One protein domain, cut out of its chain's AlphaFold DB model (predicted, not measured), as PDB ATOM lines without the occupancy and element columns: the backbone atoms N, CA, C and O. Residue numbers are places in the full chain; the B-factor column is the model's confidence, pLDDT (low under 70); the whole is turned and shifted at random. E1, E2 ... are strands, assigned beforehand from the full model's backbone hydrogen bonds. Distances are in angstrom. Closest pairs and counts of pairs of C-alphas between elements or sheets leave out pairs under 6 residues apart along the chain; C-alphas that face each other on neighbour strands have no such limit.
ATOM      1  N   TYR A   6     268.911 -12.930   7.948       88.88
ATOM      2  CA  TYR A   6     268.848 -12.245   6.662       88.88
ATOM      3  C   TYR A   6     269.969 -11.212   6.584       88.88
ATOM      4  O   TYR A   6     270.579 -10.857   7.595       88.88
ATOM      5  N   GLU A   7     270.284 -10.747   5.386       90.12
ATOM      6  CA  GLU A   7     271.203  -9.636   5.175       90.12
ATOM      7  C   GLU A   7     270.400  -8.361   4.907       90.12
ATOM      8  O   GLU A   7     269.539  -8.322   4.032       90.12
ATOM      9  N   ARG A   8     270.695  -7.298   5.658       92.69
ATOM     10  CA  ARG A   8     270.220  -5.942   5.356       92.69
ATOM     11  C   ARG A   8     271.267  -5.246   4.522       92.69
ATOM     12  O   ARG A   8     272.449  -5.293   4.860       92.69
ATOM     13  N   VAL A   9     270.849  -4.574   3.460       93.00
ATOM     14  CA  VAL A   9     271.776  -4.043   2.460       93.00
ATOM     15  C   VAL A   9     271.345  -2.658   2.018       93.00
ATOM     16  O   VAL A   9     270.188  -2.444   1.675       93.00
ATOM     17  N   LEU A  10     272.286  -1.715   1.995       94.62
ATOM     18  CA  LEU A  10     272.052  -0.341   1.556       94.62
ATOM     19  C   LEU A  10     272.851  -0.021   0.299       94.62
ATOM     20  O   LEU A  10     274.055  -0.287   0.206       94.62
ATOM     21  N   CYS A  11     272.187   0.619  -0.660       94.88
ATOM     22  CA  CYS A  11     272.855   1.232  -1.803       94.88
ATOM     23  C   CYS A  11     273.296   2.668  -1.527       94.88
ATOM     24  O   CYS A  11     272.897   3.279  -0.539       94.88
ATOM     25  N   ARG A  12     274.097   3.234  -2.439       94.31
ATOM     26  CA  ARG A  12     274.591   4.620  -2.327       94.31
ATOM     27  C   ARG A  12     273.490   5.679  -2.216       94.31
ATOM     28  O   ARG A  12     273.742   6.742  -1.666       94.31
ATOM     29  N   ASN A  13     272.288   5.372  -2.706       95.94
ATOM     30  CA  ASN A  13     271.115   6.247  -2.620       95.94
ATOM     31  C   ASN A  13     270.220   5.938  -1.404       95.94
ATOM     32  O   ASN A  13     269.102   6.433  -1.331       95.94
ATOM     33  N   GLY A  14     270.661   5.082  -0.478       95.81
ATOM     34  CA  GLY A  14     269.935   4.785   0.756       95.81
ATOM     35  C   GLY A  14     268.752   3.821   0.618       95.81
ATOM     36  O   GLY A  14     268.008   3.655   1.579       95.81
ATOM     37  N   HIS A  15     268.542   3.170  -0.529       95.94
ATOM     38  CA  HIS A  15     267.519   2.122  -0.628       95.94
ATOM     39  C   HIS A  15     267.960   0.888   0.164       95.94
ATOM     40  O   HIS A  15     269.077   0.405  -0.040       95.94
ATOM     41  N   LEU A  16     267.080   0.415   1.049       94.94
ATOM     42  CA  LEU A  16     267.275  -0.767   1.880       94.94
ATOM     43  C   LEU A  16     266.634  -1.985   1.212       94.94
ATOM     44  O   LEU A  16     265.437  -1.955   0.928       94.94
ATOM     45  N   ASP A  17     267.424  -3.038   1.032       92.38
ATOM     46  CA  ASP A  17     266.969  -4.370   0.640       92.38
ATOM     47  C   ASP A  17     267.227  -5.351   1.802       92.38
ATOM     48  O   ASP A  17     268.204  -5.203   2.546       92.38
ATOM     49  N   GLU A  18     266.343  -6.335   1.966       91.56
ATOM     50  CA  GLU A  18     266.482  -7.437   2.924       91.56
ATOM     51  C   GLU A  18     266.514  -8.744   2.133       91.56
ATOM     52  O   GLU A  18     265.506  -9.134   1.541       91.56
ATOM     53  N   ASP A  19     267.678  -9.385   2.087       87.62
ATOM     54  CA  ASP A  19     267.891 -10.613   1.326       87.62
ATOM     55  C   ASP A  19     268.004 -11.801   2.286       87.62
ATOM     56  O   ASP A  19     268.678 -11.723   3.318       87.62
ATOM     57  N   ASP A  20     267.356 -12.919   1.959       83.00
ATOM     58  CA  ASP A  20     267.515 -14.146   2.737       83.00
ATOM     59  C   ASP A  20     268.976 -14.619   2.641       83.00
ATOM     60  O   ASP A  20     269.581 -14.636   1.566       83.00
ATOM     61  N   CYS A  21     269.555 -15.031   3.768       73.12
ATOM     62  CA  CYS A  21     270.923 -15.542   3.836       73.12
ATOM     63  C   CYS A  21     271.179 -16.742   2.904       73.12
ATOM     64  O   CYS A  21     272.332 -17.015   2.557       73.12
ATOM     65  N   TYR A  22     270.125 -17.451   2.487       72.38
ATOM     66  CA  TYR A  22     270.209 -18.570   1.548       72.38
ATOM     67  C   TYR A  22     270.151 -18.146   0.070       72.38
ATOM     68  O   TYR A  22     270.539 -18.934  -0.794       72.38
ATOM     69  N   ASP A  23     269.735 -16.910  -0.232       71.31
ATOM     70  CA  ASP A  23     269.606 -16.382  -1.598       71.31
ATOM     71  C   ASP A  23     270.897 -15.729  -2.130       71.31
ATOM     72  O   ASP A  23     270.950 -15.261  -3.273       71.31
ATOM     73  N   ALA A  24     271.979 -15.751  -1.342       57.97
ATOM     74  CA  ALA A  24     273.281 -15.160  -1.657       57.97
ATOM     75  C   ALA A  24     274.066 -15.934  -2.743       57.97
ATOM     76  O   ALA A  24     275.182 -16.402  -2.531       57.97
ATOM     77  N   ASN A  25     273.501 -16.054  -3.946       57.47
ATOM     78  CA  ASN A  25     274.206 -16.529  -5.144       57.47
ATOM     79  C   ASN A  25     274.935 -15.402  -5.899       57.47
ATOM     80  O   ASN A  25     275.531 -15.649  -6.948       57.47
ATOM     81  N   PHE A  26     274.898 -14.168  -5.394       60.38
ATOM     82  CA  PHE A  26     275.543 -13.026  -6.031       60.38
ATOM     83  C   PHE A  26     276.947 -12.808  -5.468       60.38
ATOM     84  O   PHE A  26     277.156 -12.696  -4.259       60.38
ATOM     85  N   THR A  27     277.934 -12.714  -6.356       66.38
ATOM     86  CA  THR A  27     279.251 -12.186  -6.010       66.38
ATOM     87  C   THR A  27     279.089 -10.726  -5.586       66.38
ATOM     88  O   THR A  27     278.470  -9.921  -6.282       66.38
ATOM     89  N   ARG A  28     279.645 -10.365  -4.421       69.00
ATOM     90  CA  ARG A  28     279.492  -9.025  -3.819       69.00
ATOM     91  C   ARG A  28     279.919  -7.877  -4.747       69.00
ATOM     92  O   ARG A  28     279.393  -6.777  -4.623       69.00
ATOM     93  N   ASP A  29     280.811  -8.148  -5.696       68.75
ATOM     94  CA  ASP A  29     281.317  -7.171  -6.669       68.75
ATOM     95  C   ASP A  29     280.287  -6.773  -7.747       68.75
ATOM     96  O   ASP A  29     280.425  -5.723  -8.375       68.75
ATOM     97  N   GLU A  30     279.233  -7.566  -7.951       76.50
ATOM     98  CA  GLU A  30     278.180  -7.307  -8.949       76.50
ATOM     99  C   GLU A  30     276.861  -6.845  -8.315       76.50
ATOM    100  O   GLU A  30     275.850  -6.658  -8.998       76.50
ATOM    101  N   TRP A  31     276.860  -6.626  -7.000       84.38
ATOM    102  CA  TRP A  31     275.639  -6.417  -6.241       84.38
ATOM    103  C   TRP A  31     275.090  -4.996  -6.407       84.38
ATOM    104  O   TRP A  31     275.643  -4.005  -5.914       84.38
ATOM    105  N   ARG A  32     273.971  -4.889  -7.124       91.62
ATOM    106  CA  ARG A  32     273.304  -3.623  -7.442       91.62
ATOM    107  C   ARG A  32     271.937  -3.536  -6.784       91.62
ATOM    108  O   ARG A  32     271.272  -4.539  -6.554       91.62
ATOM    109  N   CYS A  33     271.513  -2.316  -6.482       92.25
ATOM    110  CA  CYS A  33     270.176  -2.038  -5.972       92.25
ATOM    111  C   CYS A  33     269.109  -2.358  -7.024       92.25
ATOM    112  O   CYS A  33     269.194  -1.853  -8.146       92.25
ATOM    113  N   ALA A  34     268.071  -3.108  -6.651       90.00
ATOM    114  CA  ALA A  34     266.961  -3.419  -7.554       90.00
ATOM    115  C   ALA A  34     266.113  -2.180  -7.906       90.00
ATOM    116  O   ALA A  34     265.504  -2.127  -8.971       90.00
ATOM    117  N   VAL A  35     266.103  -1.166  -7.032       92.75
ATOM    118  CA  VAL A  35     265.326   0.069  -7.218       92.75
ATOM    119  C   VAL A  35     266.020   1.051  -8.163       92.75
ATOM    120  O   VAL A  35     265.372   1.619  -9.038       92.75
ATOM    121  N   CYS A  36     267.329   1.284  -7.992       93.94
ATOM    122  CA  CYS A  36     268.039   2.353  -8.712       93.94
ATOM    123  C   CYS A  36     269.293   1.919  -9.485       93.94
ATOM    124  O   CYS A  36     269.911   2.761 -10.126       93.94
ATOM    125  N   GLY A  37     269.709   0.651  -9.420       93.94
ATOM    126  CA  GLY A  37     270.882   0.129 -10.139       93.94
ATOM    127  C   GLY A  37     272.253   0.551  -9.586       93.94
ATOM    128  O   GLY A  37     273.283   0.036 -10.038       93.94
ATOM    129  N   GLU A  38     272.283   1.451  -8.600       94.69
ATOM    130  CA  GLU A  38     273.514   1.867  -7.924       94.69
ATOM    131  C   GLU A  38     274.153   0.708  -7.145       94.69
ATOM    132  O   GLU A  38     273.435  -0.181  -6.666       94.69
ATOM    133  N   PRO A  39     275.487   0.708  -6.974       93.12
ATOM    134  CA  PRO A  39     276.171  -0.281  -6.154       93.12
ATOM    135  C   PRO A  39     275.659  -0.284  -4.712       93.12
ATOM    136  O   PRO A  39     275.438   0.773  -4.105       93.12
ATOM    137  N   ARG A  40     275.526  -1.485  -4.152       92.00
ATOM    138  CA  ARG A  40     275.344  -1.685  -2.713       92.00
ATOM    139  C   ARG A  40     276.663  -1.355  -2.009       92.00
ATOM    140  O   ARG A  40     277.724  -1.803  -2.431       92.00
ATOM    141  N   CYS A  41     276.622  -0.479  -1.008       92.38
ATOM    142  CA  CYS A  41     277.822   0.065  -0.357       92.38
ATOM    143  C   CYS A  41     277.918  -0.269   1.131       92.38
ATOM    144  O   CYS A  41     278.958  -0.022   1.737       92.38
ATOM    145  N   TRP A  42     276.863  -0.829   1.714       93.31
ATOM    146  CA  TRP A  42     276.847  -1.285   3.096       93.31
ATOM    147  C   TRP A  42     275.944  -2.507   3.231       93.31
ATOM    148  O   TRP A  42     274.951  -2.619   2.513       93.31
ATOM    149  N   TRP A  43     276.295  -3.407   4.143       91.88
ATOM    150  CA  TRP A  43     275.486  -4.563   4.500       91.88
ATOM    151  C   TRP A  43     275.744  -4.955   5.958       91.88
ATOM    152  O   TRP A  43     276.838  -4.729   6.479       91.88
ATOM    153  N   GLU A  44     274.754  -5.572   6.594       90.81
ATOM    154  CA  GLU A  44     274.902  -6.265   7.871       90.81
ATOM    155  C   GLU A  44     274.142  -7.591   7.832       90.81
ATOM    156  O   GLU A  44     273.088  -7.704   7.206       90.81
ATOM    157  N   GLN A  45     274.678  -8.598   8.513       89.00
ATOM    158  CA  GLN A  45     273.981  -9.857   8.722       89.00
ATOM    159  C   GLN A  45     273.174  -9.758  10.015       89.00
ATOM    160  O   GLN A  45     273.724  -9.460  11.076       89.00
ATOM    161  N   VAL A  46     271.875 -10.014   9.924       88.25
ATOM    162  CA  VAL A  46     270.955 -10.035  11.056       88.25
ATOM    163  C   VAL A  46     270.676 -11.487  11.430       88.25
ATOM    164  O   VAL A  46     270.044 -12.216  10.668       88.25
ATOM    165  N   ASP A  47     271.143 -11.898  12.609       86.44
ATOM    166  CA  ASP A  47     270.817 -13.195  13.209       86.44
ATOM    167  C   ASP A  47     269.563 -13.060  14.086       86.44
ATOM    168  O   ASP A  47     269.559 -12.330  15.080       86.44
ATOM    169  N   GLN A  48     268.495 -13.761  13.712       83.25
ATOM    170  CA  GLN A  48     267.232 -13.810  14.451       83.25
ATOM    171  C   GLN A  48     267.061 -15.105  15.248       83.25
ATOM    172  O   GLN A  48     266.068 -15.250  15.956       83.25
ATOM    173  N   THR A  49     268.036 -16.020  15.222       79.94
ATOM    174  CA  THR A  49     267.923 -17.367  15.811       79.94
ATOM    175  C   THR A  49     267.503 -17.347  17.289       79.94
ATOM    176  O   THR A  49     266.894 -18.300  17.768       79.94
ATOM    177  N   ASN A  50     267.816 -16.278  18.031       77.50
ATOM    178  CA  ASN A  50     267.379 -16.101  19.422       77.50
ATOM    179  C   ASN A  50     266.928 -14.666  19.748       77.50
ATOM    180  O   ASN A  50     267.006 -14.268  20.912       77.50
ATOM    181  N   ASP A  51     266.577 -13.860  18.738       73.62
ATOM    182  CA  ASP A  51     266.372 -12.404  18.882       73.62
ATOM    183  C   ASP A  51     267.539 -11.686  19.605       73.62
ATOM    184  O   ASP A  51     267.389 -10.629  20.220       73.62
ATOM    185  N   ALA A  52     268.729 -12.290  19.558       65.81
ATOM    186  CA  ALA A  52     269.918 -11.873  20.283       65.81
ATOM    187  C   ALA A  52     270.902 -11.227  19.304       65.81
ATOM    188  O   ALA A  52     271.947 -11.786  18.988       65.81
ATOM    189  N   GLY A  53     270.549 -10.047  18.803       67.94
ATOM    190  CA  GLY A  53     271.396  -9.267  17.909       67.94
ATOM    191  C   GLY A  53     271.123  -7.779  18.067       67.94
ATOM    192  O   GLY A  53     269.970  -7.354  18.126       67.94
ATOM    193  N   THR A  54     272.182  -6.977  18.135       77.25
ATOM    194  CA  THR A  54     272.061  -5.521  18.025       77.25
ATOM    195  C   THR A  54     272.091  -5.174  16.543       77.25
ATOM    196  O   THR A  54     273.149  -5.225  15.924       77.25
ATOM    197  N   GLN A  55     270.929  -4.872  15.970       87.19
ATOM    198  CA  GLN A  55     270.826  -4.409  14.585       87.19
ATOM    199  C   GLN A  55     271.229  -2.937  14.495       87.19
ATOM    200  O   GLN A  55     270.934  -2.156  15.407       87.19
ATOM    201  N   THR A  56     271.857  -2.534  13.390       89.31
ATOM    202  CA  THR A  56     272.151  -1.118  13.160       89.31
ATOM    203  C   THR A  56     270.844  -0.340  13.015       89.31
ATOM    204  O   THR A  56     270.003  -0.635  12.156       89.31
ATOM    205  N   HIS A  57     270.669   0.692  13.846       90.50
ATOM    206  CA  HIS A  57     269.547   1.612  13.711       90.50
ATOM    207  C   HIS A  57     269.758   2.482  12.467       90.50
ATOM    208  O   HIS A  57     270.674   3.302  12.415       90.50
ATOM    209  N   LEU A  58     268.926   2.270  11.448       91.75
ATOM    210  CA  LEU A  58     268.919   3.088  10.240       91.75
ATOM    211  C   LEU A  58     267.924   4.232  10.404       91.75
ATOM    212  O   LEU A  58     266.781   4.011  10.803       91.75
ATOM    213  N   VAL A  59     268.338   5.443  10.043       93.25
ATOM    214  CA  VAL A  59     267.490   6.635  10.118       93.25
ATOM    215  C   VAL A  59     266.861   6.889   8.754       93.25
ATOM    216  O   VAL A  59     267.532   6.791   7.728       93.25
ATOM    217  N   VAL A  60     265.570   7.226   8.726       93.56
ATOM    218  CA  VAL A  60     264.893   7.645   7.491       93.56
ATOM    219  C   VAL A  60     265.467   8.989   7.047       93.56
ATOM    220  O   VAL A  60     265.335   9.989   7.750       93.56
ATOM    221  N   HIS A  61     266.090   9.001   5.873       90.62
ATOM    222  CA  HIS A  61     266.611  10.206   5.243       90.62
ATOM    223  C   HIS A  61     265.519  10.921   4.444       90.62
ATOM    224  O   HIS A  61     265.260  12.103   4.664       90.62
ATOM    225  N   GLU A  62     264.830  10.185   3.568       90.50
ATOM    226  CA  GLU A  62     263.752  10.715   2.735       90.50
ATOM    227  C   GLU A  62     262.601   9.713   2.610       90.50
ATOM    228  O   GLU A  62     262.798   8.513   2.404       90.50
ATOM    229  N   GLN A  63     261.370  10.223   2.689       92.19
ATOM    230  CA  GLN A  63     260.160   9.458   2.417       92.19
ATOM    231  C   GLN A  63     259.159  10.334   1.664       92.19
ATOM    232  O   GLN A  63     258.849  11.452   2.077       92.19
ATOM    233  N   HIS A  64     258.612   9.801   0.573       91.00
ATOM    234  CA  HIS A  64     257.586  10.482  -0.207       91.00
ATOM    235  C   HIS A  64     256.257   9.749  -0.105       91.00
ATOM    236  O   HIS A  64     256.163   8.555  -0.403       91.00
ATOM    237  N   GLN A  65     255.224  10.493   0.286       93.81
ATOM    238  CA  GLN A  65     253.853  10.008   0.352       93.81
ATOM    239  C   GLN A  65     252.943  10.878  -0.519       93.81
ATOM    240  O   GLN A  65     253.147  12.086  -0.634       93.81
ATOM    241  N   CYS A  66     251.935  10.272  -1.141       92.38
ATOM    242  CA  CYS A  66     250.862  10.972  -1.839       92.38
ATOM    243  C   CYS A  66     249.501  10.477  -1.346       92.38
ATOM    244  O   CYS A  66     249.335   9.305  -1.021       92.38
ATOM    245  N   CYS A  67     248.517  11.372  -1.294       95.44
ATOM    246  CA  CYS A  67     247.139  10.990  -1.006       95.44
ATOM    247  C   CYS A  67     246.493  10.457  -2.292       95.44
ATOM    248  O   CYS A  67     246.474  11.150  -3.314       95.44
ATOM    249  N   CYS A  68     245.997   9.221  -2.266       94.44
ATOM    250  CA  CYS A  68     245.320   8.624  -3.409       94.44
ATOM    251  C   CYS A  68     243.896   9.160  -3.513       94.44
ATOM    252  O   CYS A  68     243.079   8.986  -2.614       94.44
ATOM    253  N   ALA A  69     243.566   9.752  -4.661       94.88
ATOM    254  CA  ALA A  69     242.227  10.275  -4.922       94.88
ATOM    255  C   ALA A  69     241.139   9.183  -4.988       94.88
ATOM    256  O   ALA A  69     239.958   9.505  -4.900       94.88
ATOM    257  N   VAL A  70     241.521   7.911  -5.168       96.81
ATOM    258  CA  VAL A  70     240.580   6.787  -5.304       96.81
ATOM    259  C   VAL A  70     240.195   6.202  -3.946       96.81
ATOM    260  O   VAL A  70     239.009   6.022  -3.692       96.81
ATOM    261  N   CYS A  71     241.164   5.901  -3.078       95.06
ATOM    262  CA  CYS A  71     240.882   5.297  -1.769       95.06
ATOM    263  C   CYS A  71     240.944   6.284  -0.594       95.06
ATOM    264  O   CYS A  71     240.439   5.967   0.474       95.06
ATOM    265  N   GLY A  72     241.513   7.479  -0.779       95.50
ATOM    266  CA  GLY A  72     241.671   8.484   0.276       95.50
ATOM    267  C   GLY A  72     242.849   8.240   1.228       95.50
ATOM    268  O   GLY A  72     243.078   9.058   2.118       95.50
ATOM    269  N   ASP A  73     243.610   7.159   1.038       96.12
ATOM    270  CA  ASP A  73     244.758   6.812   1.878       96.12
ATOM    271  C   ASP A  73     246.064   7.459   1.389       96.12
ATOM    272  O   ASP A  73     246.200   7.864   0.229       96.12
ATOM    273  N   HIS A  74     247.057   7.535   2.282       92.88
ATOM    274  CA  HIS A  74     248.412   7.959   1.934       92.88
ATOM    275  C   HIS A  74     249.224   6.755   1.456       92.88
ATOM    276  O   HIS A  74     249.463   5.816   2.212       92.88
ATOM    277  N   HIS A  75     249.679   6.802   0.208       92.31
ATOM    278  CA  HIS A  75     250.557   5.793  -0.368       92.31
ATOM    279  C   HIS A  75     251.970   6.309  -0.462       92.31
ATOM    280  O   HIS A  75     252.216   7.490  -0.705       92.31
ATOM    281  N   GLN A  76     252.904   5.386  -0.346       93.50
ATOM    282  CA  GLN A  76     254.285   5.655  -0.658       93.50
ATOM    283  C   GLN A  76     254.452   5.820  -2.175       93.50
ATOM    284  O   GLN A  76     254.095   4.934  -2.948       93.50
ATOM    285  N   SER A  77     254.976   6.968  -2.603       91.06
ATOM    286  CA  SER A  77     255.136   7.307  -4.026       91.06
ATOM    287  C   SER A  77     256.549   7.064  -4.556       91.06
ATOM    288  O   SER A  77     256.746   7.003  -5.768       91.06
ATOM    289  N   LYS A  78     257.531   6.911  -3.660       91.12
ATOM    290  CA  LYS A  78     258.917   6.528  -3.964       91.12
ATOM    291  C   LYS A  78     259.470   5.635  -2.859       91.12
ATOM    292  O   LYS A  78     259.003   5.716  -1.723       91.12
ATOM    293  N   ALA A  79     260.482   4.830  -3.172       92.62
ATOM    294  CA  ALA A  79     261.199   4.039  -2.173       92.62
ATOM    295  C   ALA A  79     261.728   4.930  -1.031       92.62
ATOM    296  O   ALA A  79     262.121   6.073  -1.270       92.62
ATOM    297  N   VAL A  80     261.682   4.422   0.206       95.00
ATOM    298  CA  VAL A  80     262.247   5.124   1.368       95.00
ATOM    299  C   VAL A  80     263.761   5.101   1.226       95.00
ATOM    300  O   VAL A  80     264.328   4.075   0.842       95.00
ATOM    301  N   GLN A  81     264.399   6.216   1.548       95.31
ATOM    302  CA  GLN A  81     265.846   6.293   1.656       95.31
ATOM    303  C   GLN A  81     266.245   6.336   3.123       95.31
ATOM    304  O   GLN A  81     265.656   7.069   3.920       95.31
ATOM    305  N   TYR A  82     267.269   5.568   3.460       96.19
ATOM    306  CA  TYR A  82     267.836   5.447   4.790       96.19
ATOM    307  C   TYR A  82     269.296   5.884   4.798       96.19
ATOM    308  O   TYR A  82     270.002   5.782   3.793       96.19
ATOM    309  N   CYS A  83     269.768   6.318   5.960       93.62
ATOM    310  CA  CYS A  83     271.177   6.564   6.219       93.62
ATOM    311  C   CYS A  83     271.621   5.916   7.533       93.62
ATOM    312  O   CYS A  83     270.829   5.681   8.450       93.62
ATOM    313  N   ILE A  84     272.918   5.620   7.605       91.81
ATOM    314  CA  ILE A  84     273.574   5.181   8.835       91.81
ATOM    315  C   ILE A  84     273.933   6.451   9.616       91.81
ATOM    316  O   ILE A  84     274.564   7.342   9.035       91.81
ATOM    317  N   PRO A  85     273.537   6.579  10.891       86.81
ATOM    318  CA  PRO A  85     273.886   7.747  11.689       86.81
ATOM    319  C   PRO A  85     275.412   7.850  11.856       86.81
ATOM    320  O   PRO A  85     276.092   6.856  12.099       86.81
ATOM    321  N   LEU A  86     275.959   9.062  11.689       82.25
ATOM    322  CA  LEU A  86     277.407   9.322  11.787       82.25
ATOM    323  C   LEU A  86     277.926   9.258  13.227       82.25
ATOM    324  O   LEU A  86     279.090   8.936  13.452       82.25
ATOM    325  N   GLU A  87     277.064   9.576  14.186       80.31
ATOM    326  CA  GLU A  87     277.351   9.446  15.607       80.31
ATOM    327  C   GLU A  87     276.573   8.241  16.139       80.31
ATOM    328  O   GLU A  87     275.391   8.097  15.805       80.31
TER     329      GLU A  87
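This is residues 6 to 87 of the 142 residues of an uncharacterized protein of marine sediment metagenome (UniProt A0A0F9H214). With little regular structure, the model is a small sheet of three strands, E2, E1 and E3, and a thin arm in which the ladder E4 with E7 leads on to the ladder E5 with E6. The printed part has 82 residues, no named helix and seven strands, E1 to E7, class all strand, with 32 residues in them. The sheets, E2 - E1 - E3, E4 - E7 and E5 - E6, are antiparallel. The whole is loose, radius of gyration of the C-alphas 15.1 A, spans 42 by 31 by 29 A.

E1, residues 6 to 11, forms a hairpin with E2, residues 16 to 20 (N 9 and O 17, 2.9 A), and neighbours E3, residues 40 to 47 (N 8 and O 44, 2.9 A). E4, residues 59 to 62, neighbours E7, residues 81 to 83 (N 61 and O 81, 2.8 A). E4 runs on into E5, residues 65 to 67, at 57 degrees. E5 and E6, residues 74 to 76, form a hairpin (N 66 and O 75, 2.8 A). The closest C-alphas of E2 and E7, Leu 16 and Tyr 82, are 6.9 A apart.

E1, 16.4 A long, begins at C-alpha 6 (268.848, -12.245, 6.662). E2 spans 13.4 A, E3 20.2 A. E7 ends at C-alpha 83 (271.177, 6.564, 6.219).

The farthest C-alphas, of Asn 50 and Ala 69, are 43.8 A apart. The printed part has no cut. Links E2 to E3 and E3 to E4 are long. Residues 24 to 29 and 52 to 53 have pLDDT under 70.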